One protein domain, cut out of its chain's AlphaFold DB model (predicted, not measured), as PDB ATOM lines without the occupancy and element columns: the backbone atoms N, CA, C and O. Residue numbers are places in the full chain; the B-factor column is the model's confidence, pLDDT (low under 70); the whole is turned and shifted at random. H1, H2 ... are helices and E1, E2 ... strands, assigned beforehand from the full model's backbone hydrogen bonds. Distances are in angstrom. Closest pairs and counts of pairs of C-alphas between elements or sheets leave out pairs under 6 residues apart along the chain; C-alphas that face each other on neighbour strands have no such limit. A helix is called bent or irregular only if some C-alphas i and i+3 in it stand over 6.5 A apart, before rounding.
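What this domain is: This is residues 72 to 207 of the 811 residues of a protein of Lysobacter sp. cf310 (UniProt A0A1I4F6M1). A strongly twisted sheet of four strands has helices H5 and H6 over one face, in two layers; H2 packs on H6, H1 and H3 cluster at one end of the long axis, and little H4 lies near the other end. The printed part has 136 residues with six named helices and four named strands, in the order H1 H2 H3 E1 H4 H5 E2 E3 H6 E4. The sheet's order is E2 E3 E1 E4, all antiparallel, and the class is mixed, helices and strands. The whole is compact, with a radius of gyration of the C-alphas of 14.5 A, yet only just elongated, with spans of 45 by 30 by 23 A.

Where its parts are: Find C-alpha 136 at (22.967, 0.755, 38.323); from there E1, residues 136 to 143, runs 20.6 A to C-alpha 143 at (12.633, 1.175, 56.163). The other strands are E2, residues 173 to 176, E3, residues 182 to 188, 18.4 A, and E4, residues 201 to 206. H5, residues 153 to 169, is the longest helix at 23.8 A; H6 is residues 189 to 196 and H4 residues 147 to 150. Look back to C-alpha 80 at (29.340, -7.955, 47.408) for H1, residues 80 to 86, followed by H2, residues 90 to 102, 18.3 A, and H3, residues 112 to 125, 20.3 A.

How they stand to each other: Start between inner strands E3 and E1, where N 139 and O 185 are 2.9 A apart. E2 and E3 form a hairpin, with N 175 and O 184 at 2.9 A; edge strand E4 is the antiparallel neighbour of E1, with N 142 and O 203 at 3.1 A, within hydrogen-bond range. E1, H4 H5, E2 and E3, H6, E4 are split strand-helix-strand units, same-way strands with another between them, both with right-handed crossovers. H5 has a height over the sheet of 8.0 A and runs along E3, at 2 degrees on the local plane. H6 is on the same face; it is irregular, with C-alphas 190 and 193 7.3 A apart. H2 touches H6 at a shallow tilt of 25 degrees, the same way, closest at the C-alphas of Ala 100 and Trp 194, 4.1 A. H1 touches H3 at a steep tilt of 44 degrees, opposite ways, closest at the C-alphas of Ala 84 and Ala 121, 5.0 A; both only graze the sheet. H4 touches H5 only at the corner, only just, with 3 pairs of C-alphas within 8 A, by H5's residues 155 to 156 alone. In H1, H2, H3 and H5 every O i to N i+4 pair is within hydrogen-bond range, in H6 2 of 4, and H4 is too short for one.

The domain as a whole: The C-alphas of Ala 113 and Ala 148 are the two farthest apart, 45.9 A. The printed part has no cut, and no link is long. Mean pLDDT of the printed part is 86.9; look for values under 70 at residue 103 and residues 105 to 113.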
ATOM      1  N   ALA A  72      27.104   4.461  56.816       89.88
ATOM      2  CA  ALA A  72      26.438   4.168  55.547       89.88
ATOM      3  C   ALA A  72      26.928   2.848  54.923       89.88
ATOM      4  O   ALA A  72      26.120   2.073  54.425       89.88
ATOM      5  N   GLN A  73      28.232   2.548  55.000       92.19
ATOM      6  CA  GLN A  73      28.769   1.259  54.550       92.19
ATOM      7  C   GLN A  73      28.350   0.084  55.443       92.19
ATOM      8  O   GLN A  73      28.315  -1.040  54.958       92.19
ATOM      9  N   ALA A  74      28.038   0.308  56.725       89.31
ATOM     10  CA  ALA A  74      27.596  -0.763  57.621       89.31
ATOM     11  C   ALA A  74      26.221  -1.326  57.218       89.31
ATOM     12  O   ALA A  74      26.007  -2.528  57.321       89.31
ATOM     13  N   LYS A  75      25.339  -0.480  56.669       92.19
ATOM     14  CA  LYS A  75      24.028  -0.865  56.113       92.19
ATOM     15  C   LYS A  75      24.098  -1.548  54.729       92.19
ATOM     16  O   LYS A  75      23.060  -1.863  54.160       92.19
ATOM     17  N   LEU A  76      25.302  -1.734  54.170       92.00
ATOM     18  CA  LEU A  76      25.559  -2.529  52.953       92.00
ATOM     19  C   LEU A  76      26.121  -3.931  53.277       92.00
ATOM     20  O   LEU A  76      26.479  -4.678  52.359       92.00
ATOM     21  N   GLY A  77      26.291  -4.241  54.567       87.75
ATOM     22  CA  GLY A  77      26.964  -5.434  55.070       87.75
ATOM     23  C   GLY A  77      28.440  -5.518  54.669       87.75
ATOM     24  O   GLY A  77      28.985  -4.663  53.974       87.75
ATOM     25  N   ALA A  78      29.113  -6.595  55.068       83.44
ATOM     26  CA  ALA A  78      30.455  -6.940  54.596       83.44
ATOM     27  C   ALA A  78      30.412  -7.828  53.330       83.44
ATOM     28  O   ALA A  78      31.197  -8.766  53.197       83.44
ATOM     29  N   GLY A  79      29.471  -7.564  52.414       84.75
ATOM     30  CA  GLY A  79      29.199  -8.389  51.228       84.75
ATOM     31  C   GLY A  79      29.529  -7.743  49.876       84.75
ATOM     32  O   GLY A  79      30.190  -6.706  49.784       84.75
ATOM     33  N   GLN A  80      29.039  -8.357  48.794       89.38
ATOM     34  CA  GLN A  80      29.340  -7.955  47.408       89.38
ATOM     35  C   GLN A  80      28.945  -6.511  47.031       89.38
ATOM     36  O   GLN A  80      29.620  -5.892  46.207       89.38
ATOM     37  N   LEU A  81      27.897  -5.940  47.639       91.56
ATOM     38  CA  LEU A  81      27.535  -4.531  47.428       91.56
ATOM     39  C   LEU A  81      28.623  -3.594  47.965       91.56
ATOM     40  O   LEU A  81      29.045  -2.661  47.275       91.56
ATOM     41  N   LEU A  82      29.146  -3.887  49.159       92.94
ATOM     42  CA  LEU A  82      30.261  -3.146  49.730       92.94
ATOM     43  C   LEU A  82      31.562  -3.369  48.945       92.94
ATOM     44  O   LEU A  82      32.330  -2.423  48.769       92.94
ATOM     45  N   GLU A  83      31.811  -4.570  48.415       90.81
ATOM     46  CA  GLU A  83      32.953  -4.818  47.520       90.81
ATOM     47  C   GLU A  83      32.876  -3.969  46.240       90.81
ATOM     48  O   GLU A  83      33.863  -3.332  45.855       90.81
ATOM     49  N   ALA A  84      31.705  -3.893  45.602       91.00
ATOM     50  CA  ALA A  84      31.502  -3.051  44.427       91.00
ATOM     51  C   ALA A  84      31.790  -1.569  44.746       91.00
ATOM     52  O   ALA A  84      32.559  -0.924  44.031       91.00
ATOM     53  N   VAL A  85      31.270  -1.046  45.863       92.00
ATOM     54  CA  VAL A  85      31.535   0.333  46.327       92.00
ATOM     55  C   VAL A  85      33.020   0.557  46.639       92.00
ATOM     56  O   VAL A  85      33.624   1.530  46.178       92.00
ATOM     57  N   GLN A  86      33.656  -0.338  47.398       90.62
ATOM     58  CA  GLN A  86      35.046  -0.165  47.829       90.62
ATOM     59  C   GLN A  86      36.066  -0.362  46.696       90.62
ATOM     60  O   GLN A  86      37.177   0.170  46.795       90.62
ATOM     61  N   THR A  87      35.703  -1.065  45.618       87.94
ATOM     62  CA  THR A  87      36.556  -1.265  44.433       87.94
ATOM     63  C   THR A  87      36.386  -0.201  43.337       87.94
ATOM     64  O   THR A  87      37.042  -0.292  42.292       87.94
ATOM     65  N   LEU A  88      35.583   0.846  43.580       88.19
ATOM     66  CA  LEU A  88      35.552   2.059  42.753       88.19
ATOM     67  C   LEU A  88      36.922   2.779  42.725       88.19
ATOM     68  O   LEU A  88      37.640   2.794  43.735       88.19
ATOM     69  N   PRO A  89      37.280   3.445  41.605       85.69
ATOM     70  CA  PRO A  89      38.466   4.299  41.525       85.69
ATOM     71  C   PRO A  89      38.518   5.351  42.648       85.69
ATOM     72  O   PRO A  89      37.467   5.878  43.022       85.69
ATOM     73  N   PRO A  90      39.712   5.714  43.166       81.19
ATOM     74  CA  PRO A  90      39.842   6.586  44.337       81.19
ATOM     75  C   PRO A  90      39.100   7.925  44.236       81.19
ATOM     76  O   PRO A  90      38.516   8.358  45.222       81.19
ATOM     77  N   GLU A  91      39.086   8.544  43.053       78.81
ATOM     78  CA  GLU A  91      38.405   9.818  42.789       78.81
ATOM     79  C   GLU A  91      36.880   9.686  42.919       78.81
ATOM     80  O   GLU A  91      36.259  10.409  43.697       78.81
ATOM     81  N   LEU A  92      36.279   8.703  42.237       78.19
ATOM     82  CA  LEU A  92      34.837   8.436  42.302       78.19
ATOM     83  C   LEU A  92      34.402   7.997  43.705       78.19
ATOM     84  O   LEU A  92      33.344   8.402  44.175       78.19
ATOM     85  N   ARG A  93      35.241   7.224  44.402       80.19
ATOM     86  CA  ARG A  93      34.993   6.819  45.791       80.19
ATOM     87  C   ARG A  93      35.076   8.001  46.763       80.19
ATOM     88  O   ARG A  93      34.279   8.073  47.688       80.19
ATOM     89  N   ALA A  94      35.991   8.950  46.555       75.44
ATOM     90  CA  ALA A  94      36.036  10.181  47.348       75.44
ATOM     91  C   ALA A  94      34.797  11.066  47.110       75.44
ATOM     92  O   ALA A  94      34.275  11.652  48.056       75.44
ATOM     93  N   GLN A  95      34.295  11.119  45.872       73.50
ATOM     94  CA  GLN A  95      33.060  11.830  45.528       73.50
ATOM     95  C   GLN A  95      31.809  11.171  46.132       73.50
ATOM     96  O   GLN A  95      30.966  11.881  46.673       73.50
ATOM     97  N   ALA A  96      31.699   9.838  46.089       72.44
ATOM     98  CA  ALA A  96      30.598   9.090  46.706       72.44
ATOM     99  C   ALA A  96      30.548   9.297  48.232       72.44
ATOM    100  O   ALA A  96      29.499   9.645  48.775       72.44
ATOM    101  N   LEU A  97      31.703   9.210  48.904       71.62
ATOM    102  CA  LEU A  97      31.828   9.476  50.340       71.62
ATOM    103  C   LEU A  97      31.459  10.923  50.706       71.62
ATOM    104  O   LEU A  97      30.780  11.143  51.706       71.62
ATOM    105  N   ALA A  98      31.873  11.911  49.903       72.88
ATOM    106  CA  ALA A  98      31.514  13.313  50.123       72.88
ATOM    107  C   ALA A  98      30.010  13.570  49.920       72.88
ATOM    108  O   ALA A  98      29.400  14.270  50.724       72.88
ATOM    109  N   ALA A  99      29.411  12.965  48.891       70.38
ATOM    110  CA  ALA A  99      27.977  13.019  48.613       70.38
ATOM    111  C   ALA A  99      27.151  12.432  49.775       70.38
ATOM    112  O   ALA A  99      26.264  13.099  50.312       70.38
ATOM    113  N   ALA A 100      27.501  11.224  50.232       72.50
ATOM    114  CA  ALA A 100      26.864  10.579  51.379       72.50
ATOM    115  C   ALA A 100      26.998  11.417  52.666       72.50
ATOM    116  O   ALA A 100      26.005  11.652  53.347       72.50
ATOM    117  N   ALA A 101      28.193  11.942  52.964       71.19
ATOM    118  CA  ALA A 101      28.438  12.762  54.156       71.19
ATOM    119  C   ALA A 101      27.750  14.143  54.137       71.19
ATOM    120  O   ALA A 101      27.585  14.752  55.192       71.19
ATOM    121  N   GLN A 102      27.364  14.650  52.962       70.19
ATOM    122  CA  GLN A 102      26.623  15.911  52.803       70.19
ATOM    123  C   GLN A 102      25.107  15.708  52.661       70.19
ATOM    124  O   GLN A 102      24.371  16.688  52.569       70.19
ATOM    125  N   GLY A 103      24.625  14.461  52.610       66.62
ATOM    126  CA  GLY A 103      23.219  14.151  52.340       66.62
ATOM    127  C   GLY A 103      22.759  14.506  50.918       66.62
ATOM    128  O   GLY A 103      21.565  14.441  50.631       66.62
ATOM    129  N   THR A 104      23.670  14.837  49.998       70.62
ATOM    130  CA  THR A 104      23.356  15.273  48.622       70.62
ATOM    131  C   THR A 104      23.824  14.255  47.575       70.62
ATOM    132  O   THR A 104      24.931  13.741  47.714       70.62
ATOM    133  N   PRO A 105      23.077  14.000  46.484       66.19
ATOM    134  CA  PRO A 105      23.490  13.046  45.449       66.19
ATOM    135  C   PRO A 105      24.773  13.457  44.712       66.19
ATOM    136  O   PRO A 105      25.009  14.637  44.446       66.19
ATOM    137  N   SER A 106      25.572  12.474  44.285       64.81
ATOM    138  CA  SER A 106      26.761  12.730  43.459       64.81
ATOM    139  C   SER A 106      26.376  13.180  42.045       64.81
ATOM    140  O   SER A 106      25.909  12.381  41.229       64.81
ATOM    141  N   ALA A 107      26.622  14.459  41.741       55.94
ATOM    142  CA  ALA A 107      26.309  15.091  40.455       55.94
ATOM    143  C   ALA A 107      27.255  14.708  39.292       55.94
ATOM    144  O   ALA A 107      26.994  15.082  38.151       55.94
ATOM    145  N   GLN A 108      28.350  13.980  39.553       53.84
ATOM    146  CA  GLN A 108      29.361  13.612  38.541       53.84
ATOM    147  C   GLN A 108      29.370  12.118  38.162       53.84
ATOM    148  O   GLN A 108      30.163  11.701  37.319       53.84
ATOM    149  N   ALA A 109      28.460  11.306  38.713       53.75
ATOM    150  CA  ALA A 109      28.407   9.858  38.467       53.75
ATOM    151  C   ALA A 109      28.168   9.458  36.989       53.75
ATOM    152  O   ALA A 109      28.473   8.327  36.599       53.75
ATOM    153  N   THR A 110      27.668  10.376  36.156       56.44
ATOM    154  CA  THR A 110      27.091  10.133  34.820       56.44
ATOM    155  C   THR A 110      28.057  10.247  33.631       56.44
ATOM    156  O   THR A 110      27.640  10.067  32.487       56.44
ATOM    157  N   THR A 111      29.347  10.532  33.841       65.75
ATOM    158  CA  THR A 111      30.316  10.571  32.725       65.75
ATOM    159  C   THR A 111      30.542   9.177  32.121       65.75
ATOM    160  O   THR A 111      30.517   8.170  32.824       65.75
ATOM    161  N   VAL A 112      30.859   9.084  30.825       61.91
ATOM    162  CA  VAL A 112      31.121   7.783  30.162       61.91
ATOM    163  C   VAL A 112      32.282   7.014  30.823       61.91
ATOM    164  O   VAL A 112      32.278   5.782  30.861       61.91
ATOM    165  N   ALA A 113      33.263   7.729  31.386       63.47
ATOM    166  CA  ALA A 113      34.364   7.132  32.141       63.47
ATOM    167  C   ALA A 113      33.905   6.579  33.505       63.47
ATOM    168  O   ALA A 113      34.255   5.449  33.849       63.47
ATOM    169  N   SER A 114      33.086   7.327  34.255       80.19
ATOM    170  CA  SER A 114      32.558   6.891  35.556       80.19
ATOM    171  C   SER A 114      31.520   5.776  35.434       80.19
ATOM    172  O   SER A 114      31.518   4.863  36.255       80.19
ATOM    173  N   VAL A 115      30.688   5.781  34.389       83.69
ATOM    174  CA  VAL A 115      29.771   4.675  34.050       83.69
ATOM    175  C   VAL A 115      30.561   3.387  33.801       83.69
ATOM    176  O   VAL A 115      30.308   2.371  34.446       83.69
ATOM    177  N   ARG A 116      31.599   3.427  32.950       85.19
ATOM    178  CA  ARG A 116      32.459   2.255  32.691       85.19
ATOM    179  C   ARG A 116      33.181   1.764  33.951       85.19
ATOM    180  O   ARG A 116      33.312   0.557  34.137       85.19
ATOM    181  N   ALA A 117      33.638   2.675  34.809       86.88
ATOM    182  CA  ALA A 117      34.298   2.325  36.065       86.88
ATOM    183  C   ALA A 117      33.355   1.634  37.067       86.88
ATOM    184  O   ALA A 117      33.767   0.677  37.718       86.88
ATOM    185  N   GLN A 118      32.098   2.083  37.160       91.62
ATOM    186  CA  GLN A 118      31.066   1.450  37.987       91.62
ATOM    187  C   GLN A 118      30.702   0.056  37.457       91.62
ATOM    188  O   GLN A 118      30.709  -0.901  38.226       91.62
ATOM    189  N   ILE A 119      30.482  -0.091  36.144       86.38
ATOM    190  CA  ILE A 119      30.219  -1.398  35.509       86.38
ATOM    191  C   ILE A 119      31.350  -2.390  35.816       86.38
ATOM    192  O   ILE A 119      31.080  -3.489  36.290       86.38
ATOM    193  N   ALA A 120      32.612  -1.973  35.664       86.44
ATOM    194  CA  ALA A 120      33.777  -2.813  35.952       86.44
ATOM    195  C   ALA A 120      33.970  -3.151  37.449       86.44
ATOM    196  O   ALA A 120      34.722  -4.073  37.775       86.44
ATOM    197  N   ALA A 121      33.325  -2.419  38.364       89.62
ATOM    198  CA  ALA A 121      33.272  -2.758  39.787       89.62
ATOM    199  C   ALA A 121      32.142  -3.764  40.086       89.62
ATOM    200  O   ALA A 121      32.383  -4.740  40.794       89.62
ATOM    201  N   LEU A 122      30.963  -3.607  39.466       86.88
ATOM    202  CA  LEU A 122      29.874  -4.600  39.506       86.88
ATOM    203  C   LEU A 122      30.320  -5.948  38.904       86.88
ATOM    204  O   LEU A 122      30.050  -6.998  39.482       86.88
ATOM    205  N   ASP A 123      31.058  -5.921  37.786       84.12
ATOM    206  CA  ASP A 123      31.665  -7.110  37.168       84.12
ATOM    207  C   ASP A 123      32.667  -7.802  38.104       84.12
ATOM    208  O   ASP A 123      32.738  -9.029  38.133       84.12
ATOM    209  N   ARG A 124      33.445  -7.029  38.879       85.12
ATOM    210  CA  ARG A 124      34.444  -7.566  39.818       85.12
ATOM    211  C   ARG A 124      33.801  -8.227  41.034       85.12
ATOM    212  O   ARG A 124      34.263  -9.291  41.428       85.12
ATOM    213  N   ALA A 125      32.743  -7.623  41.574       86.62
ATOM    214  CA  ALA A 125      31.931  -8.197  42.646       86.62
ATOM    215  C   ALA A 125      31.076  -9.401  42.182       86.62
ATOM    216  O   ALA A 125      30.489 -10.096  43.004       86.62
ATOM    217  N   GLY A 126      31.010  -9.664  40.869       85.44
ATOM    218  CA  GLY A 126      30.293 -10.802  40.285       85.44
ATOM    219  C   GLY A 126      28.781 -10.607  40.141       85.44
ATOM    220  O   GLY A 126      28.072 -11.590  39.921       85.44
ATOM    221  N   ILE A 127      28.280  -9.369  40.240       84.69
ATOM    222  CA  ILE A 127      26.840  -9.065  40.264       84.69
ATOM    223  C   ILE A 127      26.194  -9.402  38.897       84.69
ATOM    224  O   ILE A 127      26.582  -8.822  37.868       84.69
ATOM    225  N   PRO A 128      25.203 -10.320  38.837       82.38
ATOM    226  CA  PRO A 128      24.633 -10.786  37.571       82.38
ATOM    227  C   PRO A 128      23.826  -9.704  36.852       82.38
ATOM    228  O   PRO A 128      23.164  -8.885  37.489       82.38
ATOM    229  N   LEU A 129      23.790  -9.750  35.517       80.75
ATOM    230  CA  LEU A 129      23.029  -8.801  34.691       80.75
ATOM    231  C   LEU A 129      21.539  -8.705  35.065       80.75
ATOM    232  O   LEU A 129      20.973  -7.627  34.929       80.75
ATOM    233  N   ARG A 130      20.890  -9.758  35.596       74.38
ATOM    234  CA  ARG A 130      19.473  -9.648  36.009       74.38
ATOM    235  C   ARG A 130      19.249  -8.636  37.150       74.38
ATOM    236  O   ARG A 130      18.197  -7.995  37.184       74.38
ATOM    237  N   TRP A 131      20.267  -8.407  37.989       80.50
ATOM    238  CA  TRP A 131      20.289  -7.424  39.083       80.50
ATOM    239  C   TRP A 131      20.878  -6.054  38.705       80.50
ATOM    240  O   TRP A 131      21.066  -5.223  39.588       80.50
ATOM    241  N   ARG A 132      21.167  -5.758  37.429       85.88
ATOM    242  CA  ARG A 132      21.705  -4.439  37.042       85.88
ATOM    243  C   ARG A 132      21.227  -3.935  35.688       85.88
ATOM    244  O   ARG A 132      20.995  -4.703  34.765       85.88
ATOM    245  N   GLU A 133      21.134  -2.618  35.562       83.56
ATOM    246  CA  GLU A 133      20.865  -1.928  34.300       83.56
ATOM    247  C   GLU A 133      21.987  -0.893  34.094       83.56
ATOM    248  O   GLU A 133      21.959   0.206  34.645       83.56
ATOM    249  N   GLY A 134      23.037  -1.288  33.362       85.56
ATOM    250  CA  GLY A 134      24.252  -0.481  33.185       85.56
ATOM    251  C   GLY A 134      25.088  -0.373  34.466       85.56
ATOM    252  O   GLY A 134      25.463  -1.381  35.064       85.56
ATOM    253  N   GLU A 135      25.395   0.859  34.874       90.62
ATOM    254  CA  GLU A 135      26.093   1.210  36.120       90.62
ATOM    255  C   GLU A 135      25.240   1.080  37.391       90.62
ATOM    256  O   GLU A 135      25.743   1.312  38.495       90.62
ATOM    257  N   LYS A 136      23.949   0.759  37.241       91.25
ATOM    258  CA  LYS A 136      22.967   0.755  38.323       91.25
ATOM    259  C   LYS A 136      22.652  -0.656  38.791       91.25
ATOM    260  O   LYS A 136      22.399  -1.530  37.964       91.25
ATOM    261  N   VAL A 137      22.598  -0.855  40.101       91.62
ATOM    262  CA  VAL A 137      22.203  -2.111  40.748       91.62
ATOM    263  C   VAL A 137      20.752  -2.031  41.232       91.62
ATOM    264  O   VAL A 137      20.301  -0.979  41.683       91.62
ATOM    265  N   LYS A 138      20.012  -3.134  41.094       90.56
ATOM    266  CA  LYS A 138      18.665  -3.325  41.638       90.56
ATOM    267  C   LYS A 138      18.792  -3.773  43.088       90.56
ATOM    268  O   LYS A 138      19.324  -4.854  43.351       90.56
ATOM    269  N   VAL A 139      18.298  -2.952  43.999       94.69
ATOM    270  CA  VAL A 139      18.366  -3.173  45.443       94.69
ATOM    271  C   VAL A 139      16.979  -3.083  46.063       94.69
ATOM    272  O   VAL A 139      16.124  -2.331  45.585       94.69
ATOM    273  N   ASN A 140      16.775  -3.858  47.118       94.06
ATOM    274  CA  ASN A 140      15.765  -3.547  48.118       94.06
ATOM    275  C   ASN A 140      16.344  -2.460  49.047       94.06
ATOM    276  O   ASN A 140      17.561  -2.274  49.136       94.06
ATOM    277  N   VAL A 141      15.470  -1.677  49.675       96.56
ATOM    278  CA  VAL A 141      15.838  -0.630  50.634       96.56
ATOM    279  C   VAL A 141      14.855  -0.695  51.795       96.56
ATOM    280  O   VAL A 141      13.688  -0.315  51.644       96.56
ATOM    281  N   ASP A 142      15.331  -1.172  52.939       94.50
ATOM    282  CA  ASP A 142      14.495  -1.453  54.107       94.50
ATOM    283  C   ASP A 142      14.224  -0.177  54.898       94.50
ATOM    284  O   ASP A 142      15.136   0.619  55.148       94.50
ATOM    285  N   LEU A 143      12.982   0.030  55.330       96.56
ATOM    286  CA  LEU A 143      12.633   1.175  56.163       96.56
ATOM    287  C   LEU A 143      12.966   0.928  57.638       96.56
ATOM    288  O   LEU A 143      12.544  -0.063  58.230       96.56
ATOM    289  N   ALA A 144      13.638   1.899  58.260       95.25
ATOM    290  CA  ALA A 144      13.944   1.923  59.691       95.25
ATOM    291  C   ALA A 144      12.682   2.189  60.539       95.25
ATOM    292  O   ALA A 144      12.471   3.286  61.059       95.25
ATOM    293  N   LEU A 145      11.818   1.176  60.645       94.62
ATOM    294  CA  LEU A 145      10.535   1.207  61.350       94.62
ATOM    295  C   LEU A 145      10.448   0.103  62.407       94.62
ATOM    296  O   LEU A 145      10.970  -0.999  62.228       94.62
ATOM    297  N   ASP A 146       9.757   0.393  63.508       92.19
ATOM    298  CA  ASP A 146       9.388  -0.624  64.490       92.19
ATOM    299  C   ASP A 146       8.189  -1.470  64.019       92.19
ATOM    300  O   ASP A 146       7.448  -1.108  63.099       92.19
ATOM    301  N   TYR A 147       7.975  -2.609  64.682       91.00
ATOM    302  CA  TYR A 147       6.900  -3.542  64.347       91.00
ATOM    303  C   TYR A 147       5.501  -2.898  64.350       91.00
ATOM    304  O   TYR A 147       4.683  -3.213  63.486       91.00
ATOM    305  N   ALA A 148       5.210  -1.985  65.282       91.75
ATOM    306  CA  ALA A 148       3.897  -1.351  65.398       91.75
ATOM    307  C   ALA A 148       3.650  -0.325  64.279       91.75
ATOM    308  O   ALA A 148       2.521  -0.204  63.796       91.75
ATOM    309  N   ALA A 149       4.696   0.363  63.816       93.50
ATOM    310  CA  ALA A 149       4.642   1.192  62.616       93.50
ATOM    311  C   ALA A 149       4.438   0.347  61.343       93.50
ATOM    312  O   ALA A 149       3.617   0.714  60.503       93.50
ATOM    313  N   ILE A 150       5.103  -0.812  61.230       92.31
ATOM    314  CA  ILE A 150       4.940  -1.757  60.104       92.31
ATOM    315  C   ILE A 150       3.519  -2.352  60.058       92.31
ATOM    316  O   ILE A 150       2.950  -2.498  58.975       92.31
ATOM    317  N   GLN A 151       2.904  -2.644  61.212       92.75
ATOM    318  CA  GLN A 151       1.511  -3.121  61.273       92.75
ATOM    319  C   GLN A 151       0.459  -2.026  61.016       92.75
ATOM    320  O   GLN A 151      -0.722  -2.344  60.894       92.75
ATOM    321  N   ASN A 152       0.837  -0.745  60.930       93.31
ATOM    322  CA  ASN A 152      -0.096   0.361  60.711       93.31
ATOM    323  C   ASN A 152      -0.016   0.868  59.256       93.31
ATOM    324  O   ASN A 152       0.917   1.604  58.924       93.31
ATOM    325  N   PRO A 153      -1.009   0.574  58.387       89.62
ATOM    326  CA  PRO A 153      -0.938   0.923  56.966       89.62
ATOM    327  C   PRO A 153      -0.787   2.422  56.685       89.62
ATOM    328  O   PRO A 153      -0.211   2.792  55.665       89.62
ATOM    329  N   HIS A 154      -1.275   3.296  57.574       91.38
ATOM    330  CA  HIS A 154      -1.153   4.745  57.401       91.38
ATOM    331  C   HIS A 154       0.253   5.251  57.738       91.38
ATOM    332  O   HIS A 154       0.801   6.047  56.978       91.38
ATOM    333  N   LEU A 155       0.848   4.773  58.838       93.81
ATOM    334  CA  LEU A 155       2.219   5.138  59.218       93.81
ATOM    335  C   LEU A 155       3.232   4.564  58.225       93.81
ATOM    336  O   LEU A 155       4.115   5.287  57.766       93.81
ATOM    337  N   LEU A 156       3.046   3.303  57.827       94.00
ATOM    338  CA  LEU A 156       3.858   2.639  56.814       94.00
ATOM    339  C   LEU A 156       3.813   3.387  55.472       94.00
ATOM    340  O   LEU A 156       4.857   3.756  54.942       94.00
ATOM    341  N   ALA A 157       2.620   3.694  54.948       92.06
ATOM    342  CA  ALA A 157       2.488   4.435  53.691       92.06
ATOM    343  C   ALA A 157       3.074   5.858  53.769       92.06
ATOM    344  O   ALA A 157       3.655   6.337  52.794       92.06
ATOM    345  N   GLN A 158       2.966   6.530  54.923       94.44
ATOM    346  CA  GLN A 158       3.581   7.841  55.142       94.44
ATOM    347  C   GLN A 158       5.117   7.761  55.132       94.44
ATOM    348  O   GLN A 158       5.763   8.591  54.490       94.44
ATOM    349  N   ALA A 159       5.702   6.767  55.805       95.56
ATOM    350  CA  ALA A 159       7.148   6.562  55.854       95.56
ATOM    351  C   ALA A 159       7.717   6.170  54.480       95.56
ATOM    352  O   ALA A 159       8.646   6.819  53.992       95.56
ATOM    353  N   SER A 160       7.102   5.188  53.809       94.50
ATOM    354  CA  SER A 160       7.468   4.771  52.450       94.50
ATOM    355  C   SER A 160       7.353   5.930  51.461       94.50
ATOM    356  O   SER A 160       8.286   6.173  50.701       94.50
ATOM    357  N   GLY A 161       6.273   6.719  51.520       95.06
ATOM    358  CA  GLY A 161       6.103   7.912  50.686       95.06
ATOM    359  C   GLY A 161       7.158   8.999  50.931       95.06
ATOM    360  O   GLY A 161       7.623   9.624  49.976       95.06
ATOM    361  N   ALA A 162       7.575   9.207  52.185       96.56
ATOM    362  CA  ALA A 162       8.607  10.182  52.538       96.56
ATOM    363  C   ALA A 162       9.995   9.772  52.016       96.56
ATOM    364  O   ALA A 162      10.648  10.566  51.335       96.56
ATOM    365  N   LEU A 163      10.426   8.529  52.261       96.81
ATOM    366  CA  LEU A 163      11.702   8.018  51.743       96.81
ATOM    367  C   LEU A 163      11.700   7.977  50.207       96.81
ATOM    368  O   LEU A 163      12.654   8.426  49.573       96.81
ATOM    369  N   LEU A 164      10.601   7.535  49.591       95.75
ATOM    370  CA  LEU A 164      10.434   7.509  48.137       95.75
ATOM    371  C   LEU A 164      10.559   8.905  47.504       95.75
ATOM    372  O   LEU A 164      11.145   9.040  46.426       95.75
ATOM    373  N   ALA A 165      10.051   9.948  48.168       95.69
ATOM    374  CA  ALA A 165      10.219  11.331  47.730       95.69
ATOM    375  C   ALA A 165      11.686  11.791  47.807       95.69
ATOM    376  O   ALA A 165      12.168  12.410  46.858       95.69
ATOM    377  N   VAL A 166      12.414  11.441  48.877       95.25
ATOM    378  CA  VAL A 166      13.854  11.735  49.020       95.25
ATOM    379  C   VAL A 166      14.671  11.031  47.934       95.25
ATOM    380  O   VAL A 166      15.443  11.684  47.234       95.25
ATOM    381  N   LEU A 167      14.461   9.727  47.722       94.94
ATOM    382  CA  LEU A 167      15.171   8.950  46.698       94.94
ATOM    383  C   LEU A 167      14.930   9.511  45.288       94.94
ATOM    384  O   LEU A 167      15.883   9.721  44.534       94.94
ATOM    385  N   ARG A 168      13.674   9.830  44.943       93.62
ATOM    386  CA  ARG A 168      13.321  10.417  43.637       93.62
ATOM    387  C   ARG A 168      13.860  11.839  43.461       93.62
ATOM    388  O   ARG A 168      14.348  12.155  42.379       93.62
ATOM    389  N   ALA A 169      13.851  12.670  44.507       90.06
ATOM    390  CA  ALA A 169      14.520  13.975  44.494       90.06
ATOM    391  C   ALA A 169      16.045  13.840  44.321       90.06
ATOM    392  O   ALA A 169      16.677  14.703  43.713       90.06
ATOM    393  N   GLY A 170      16.622  12.727  44.786       86.75
ATOM    394  CA  GLY A 170      18.017  12.365  44.555       86.75
ATOM    395  C   GLY A 170      18.350  11.877  43.138       86.75
ATOM    396  O   GLY A 170      19.521  11.670  42.827       86.75
ATOM    397  N   GLY A 171      17.346  11.696  42.271       88.69
ATOM    398  CA  GLY A 171      17.507  11.135  40.926       88.69
ATOM    399  C   GLY A 171      17.502   9.601  40.867       88.69
ATOM    400  O   GLY A 171      17.722   9.039  39.792       88.69
ATOM    401  N   ILE A 172      17.229   8.915  41.983       92.69
ATOM    402  CA  ILE A 172      17.088   7.455  42.018       92.69
ATOM    403  C   ILE A 172      15.749   7.043  41.403       92.69
ATOM    404  O   ILE A 172      14.691   7.600  41.710       92.69
ATOM    405  N   GLN A 173      15.784   6.010  40.563       91.38
ATOM    406  CA  GLN A 173      14.582   5.330  40.090       91.38
ATOM    407  C   GLN A 173      14.129   4.350  41.178       91.38
ATOM    408  O   GLN A 173      14.678   3.260  41.287       91.38
ATOM    409  N   ALA A 174      13.166   4.767  42.001       93.69
ATOM    410  CA  ALA A 174      12.616   3.972  43.101       93.69
ATOM    411  C   ALA A 174      11.085   3.869  43.027       93.69
ATOM    412  O   ALA A 174      10.414   4.785  42.522       93.69
ATOM    413  N   GLN A 175      10.538   2.780  43.567       93.06
ATOM    414  CA  GLN A 175       9.107   2.543  43.765       93.06
ATOM    415  C   GLN A 175       8.826   1.855  45.105       93.06
ATOM    416  O   GLN A 175       9.657   1.129  45.642       93.06
ATOM    417  N   ASP A 176       7.636   2.095  45.636       92.75
ATOM    418  CA  ASP A 176       7.071   1.368  46.763       92.75
ATOM    419  C   ASP A 176       6.542  -0.011  46.342       92.75
ATOM    420  O   ASP A 176       5.964  -0.170  45.261       92.75
ATOM    421  N   ILE A 177       6.712  -0.996  47.230       91.25
ATOM    422  CA  ILE A 177       5.926  -2.232  47.245       91.25
ATOM    423  C   ILE A 177       4.697  -1.951  48.132       91.25
ATOM    424  O   ILE A 177       4.867  -1.744  49.339       91.25
ATOM    425  N   PRO A 178       3.460  -1.910  47.595       91.69
ATOM    426  CA  PRO A 178       2.299  -1.488  48.379       91.69
ATOM    427  C   PRO A 178       2.040  -2.398  49.591       91.69
ATOM    428  O   PRO A 178       1.686  -3.561  49.437       91.69
ATOM    429  N   GLY A 179       2.195  -1.862  50.805       90.44
ATOM    430  CA  GLY A 179       1.952  -2.586  52.062       90.44
ATOM    431  C   GLY A 179       3.176  -3.250  52.715       90.44
ATOM    432  O   GLY A 179       3.034  -3.749  53.835       90.44
ATOM    433  N   SER A 180       4.357  -3.205  52.082       92.94
ATOM    434  CA  SER A 180       5.627  -3.699  52.650       92.94
ATOM    435  C   SER A 180       6.517  -2.562  53.197       92.94
ATOM    436  O   SER A 180       6.465  -1.442  52.684       92.94
ATOM    437  N   PRO A 181       7.381  -2.827  54.200       93.75
ATOM    438  CA  PRO A 181       8.385  -1.889  54.722       93.75
ATOM    439  C   PRO A 181       9.686  -1.854  53.905       93.75
ATOM    440  O   PRO A 181      10.749  -1.577  54.451       93.75
ATOM    441  N   VAL A 182       9.604  -2.124  52.600       93.81
ATOM    442  CA  VAL A 182      10.750  -2.222  51.685       93.81
ATOM    443  C   VAL A 182      10.418  -1.476  50.392       93.81
ATOM    444  O   VAL A 182       9.308  -1.600  49.866       93.81
ATOM    445  N   LEU A 183      11.370  -0.696  49.873       95.56
ATOM    446  CA  LEU A 183      11.284  -0.064  48.551       95.56
ATOM    447  C   LEU A 183      12.156  -0.812  47.537       95.56
ATOM    448  O   LEU A 183      13.262  -1.235  47.861       95.56
ATOM    449  N   GLU A 184      11.704  -0.899  46.288       93.56
ATOM    450  CA  GLU A 184      12.528  -1.372  45.169       93.56
ATOM    451  C   GLU A 184      13.220  -0.166  44.513       93.56
ATOM    452  O   GLU A 184      12.558   0.806  44.128       93.56
ATOM    453  N   ALA A 185      14.546  -0.211  44.354       94.25
ATOM    454  CA  ALA A 185      15.316   0.885  43.767       94.25
ATOM    455  C   ALA A 185      16.384   0.416  42.765       94.25
ATOM    456  O   ALA A 185      17.070  -0.585  42.958       94.25
ATOM    457  N   LEU A 186      16.566   1.193  41.696       92.31
ATOM    458  CA  LEU A 186      17.626   1.033  40.703       92.31
ATOM    459  C   LEU A 186      18.657   2.158  40.888       92.31
ATOM    460  O   LEU A 186      18.472   3.291  40.431       92.31
ATOM    461  N   VAL A 187      19.740   1.837  41.596       93.69
ATOM    462  CA  VAL A 187      20.682   2.797  42.189       93.69
ATOM    463  C   VAL A 187      22.022   2.778  41.441       93.69
ATOM    464  O   VAL A 187      22.650   1.720  41.376       93.69
ATOM    465  N   PRO A 188      22.515   3.910  40.892       92.00
ATOM    466  CA  PRO A 188      23.883   4.007  40.375       92.00
ATOM    467  C   PRO A 188      24.895   3.667  41.475       92.00
ATOM    468  O   PRO A 188      24.802   4.211  42.574       92.00
ATOM    469  N   LEU A 189      25.880   2.808  41.199       91.12
ATOM    470  CA  LEU A 189      26.808   2.315  42.231       91.12
ATOM    471  C   LEU A 189      27.514   3.445  43.014       91.12
ATOM    472  O   LEU A 189      27.681   3.341  44.227       91.12
ATOM    473  N   ALA A 190      27.865   4.556  42.359       89.31
ATOM    474  CA  ALA A 190      28.478   5.731  42.994       89.31
ATOM    475  C   ALA A 190      27.515   6.586  43.856       89.31
ATOM    476  O   ALA A 190      27.923   7.621  44.382       89.31
ATOM    477  N   GLN A 191      26.248   6.182  43.993       91.38
ATOM    478  CA  GLN A 191      25.246   6.784  44.884       91.38
ATOM    479  C   GLN A 191      24.718   5.793  45.942       91.38
ATOM    480  O   GLN A 191      23.924   6.188  46.793       91.38
ATOM    481  N   LEU A 192      25.181   4.535  45.957       92.38
ATOM    482  CA  LEU A 192      24.696   3.509  46.892       92.38
ATOM    483  C   LEU A 192      24.964   3.874  48.368       92.38
ATOM    484  O   LEU A 192      24.096   3.690  49.217       92.38
ATOM    485  N   GLU A 193      26.112   4.494  48.660       91.75
ATOM    486  CA  GLU A 193      26.428   5.029  49.997       91.75
ATOM    487  C   GLU A 193      25.512   6.195  50.412       91.75
ATOM    488  O   GLU A 193      25.268   6.384  51.600       91.75
ATOM    489  N   TRP A 194      24.985   6.972  49.458       92.38
ATOM    490  CA  TRP A 194      24.033   8.052  49.744       92.38
ATOM    491  C   TRP A 194      22.629   7.502  50.038       92.38
ATOM    492  O   TRP A 194      21.959   8.023  50.926       92.38
ATOM    493  N   VAL A 195      22.210   6.425  49.360       94.56
ATOM    494  CA  VAL A 195      20.945   5.720  49.651       94.56
ATOM    495  C   VAL A 195      20.988   5.091  51.045       94.56
ATOM    496  O   VAL A 195      20.126   5.375  51.870       94.56
ATOM    497  N   ALA A 196      22.030   4.315  51.351       93.69
ATOM    498  CA  ALA A 196      22.215   3.736  52.682       93.69
ATOM    499  C   ALA A 196      22.393   4.811  53.776       93.69
ATOM    500  O   ALA A 196      21.929   4.658  54.907       93.69
ATOM    501  N   GLY A 197      23.030   5.936  53.442       93.12
ATOM    502  CA  GLY A 197      23.262   7.055  54.357       93.12
ATOM    503  C   GLY A 197      22.007   7.776  54.867       93.12
ATOM    504  O   GLY A 197      22.139   8.572  55.790       93.12
ATOM    505  N   GLN A 198      20.814   7.514  54.322       94.62
ATOM    506  CA  GLN A 198      19.572   8.137  54.797       94.62
ATOM    507  C   GLN A 198      19.154   7.605  56.180       94.62
ATOM    508  O   GLN A 198      19.214   6.400  56.434       94.62
ATOM    509  N   ASP A 199      18.661   8.485  57.057       92.31
ATOM    510  CA  ASP A 199      18.226   8.118  58.418       92.31
ATOM    511  C   ASP A 199      17.068   7.107  58.425       92.31
ATOM    512  O   ASP A 199      17.010   6.231  59.282       92.31
ATOM    513  N   ALA A 200      16.167   7.192  57.440       95.12
ATOM    514  CA  ALA A 200      14.993   6.325  57.318       95.12
ATOM    515  C   ALA A 200      15.284   4.925  56.731       95.12
ATOM    516  O   ALA A 200      14.347   4.153  56.539       95.12
ATOM    517  N   VAL A 201      16.547   4.600  56.427       96.31
ATOM    518  CA  VAL A 201      16.959   3.314  55.835       96.31
ATOM    519  C   VAL A 201      17.616   2.426  56.890       96.31
ATOM    520  O   VAL A 201      18.573   2.859  57.534       96.31
ATOM    521  N   ALA A 202      17.144   1.191  57.045       93.25
ATOM    522  CA  ALA A 202      17.739   0.187  57.929       93.25
ATOM    523  C   ALA A 202      18.876  -0.578  57.234       93.25
ATOM    524  O   ALA A 202      19.994  -0.615  57.749       93.25
ATOM    525  N   GLY A 203      18.606  -1.110  56.038       92.25
ATOM    526  CA  GLY A 203      19.516  -1.926  55.237       92.25
ATOM    527  C   GLY A 203      19.361  -1.682  53.733       92.25
ATOM    528  O   GLY A 203      18.419  -1.022  53.283       92.25
ATOM    529  N   VAL A 204      20.344  -2.161  52.964       94.44
ATOM    530  CA  VAL A 204      20.312  -2.224  51.496       94.44
ATOM    531  C   VAL A 204      20.988  -3.520  51.032       94.44
ATOM    532  O   VAL A 204      22.168  -3.760  51.310       94.44
ATOM    533  N   ASP A 205      20.248  -4.331  50.287       91.00
ATOM    534  CA  ASP A 205      20.590  -5.680  49.818       91.00
ATOM    535  C   ASP A 205      20.299  -5.850  48.306       91.00
ATOM    536  O   ASP A 205      19.937  -4.897  47.612       91.00
ATOM    537  N   LEU A 206      20.498  -7.050  47.740       87.62
ATOM    538  CA  LEU A 206      20.123  -7.315  46.344       87.62
ATOM    539  C   LEU A 206      18.631  -7.637  46.226       87.62
ATOM    540  O   LEU A 206      18.187  -8.675  46.699       87.62
ATOM    541  N   MET A 207      17.913  -6.818  45.447       87.00
ATOM    542  CA  MET A 207      16.456  -6.874  45.263       87.00
ATOM    543  C   MET A 207      15.912  -8.308  45.179       87.00
ATOM    544  O   MET A 207      16.290  -9.067  44.279       87.00
TER     545      MET A 207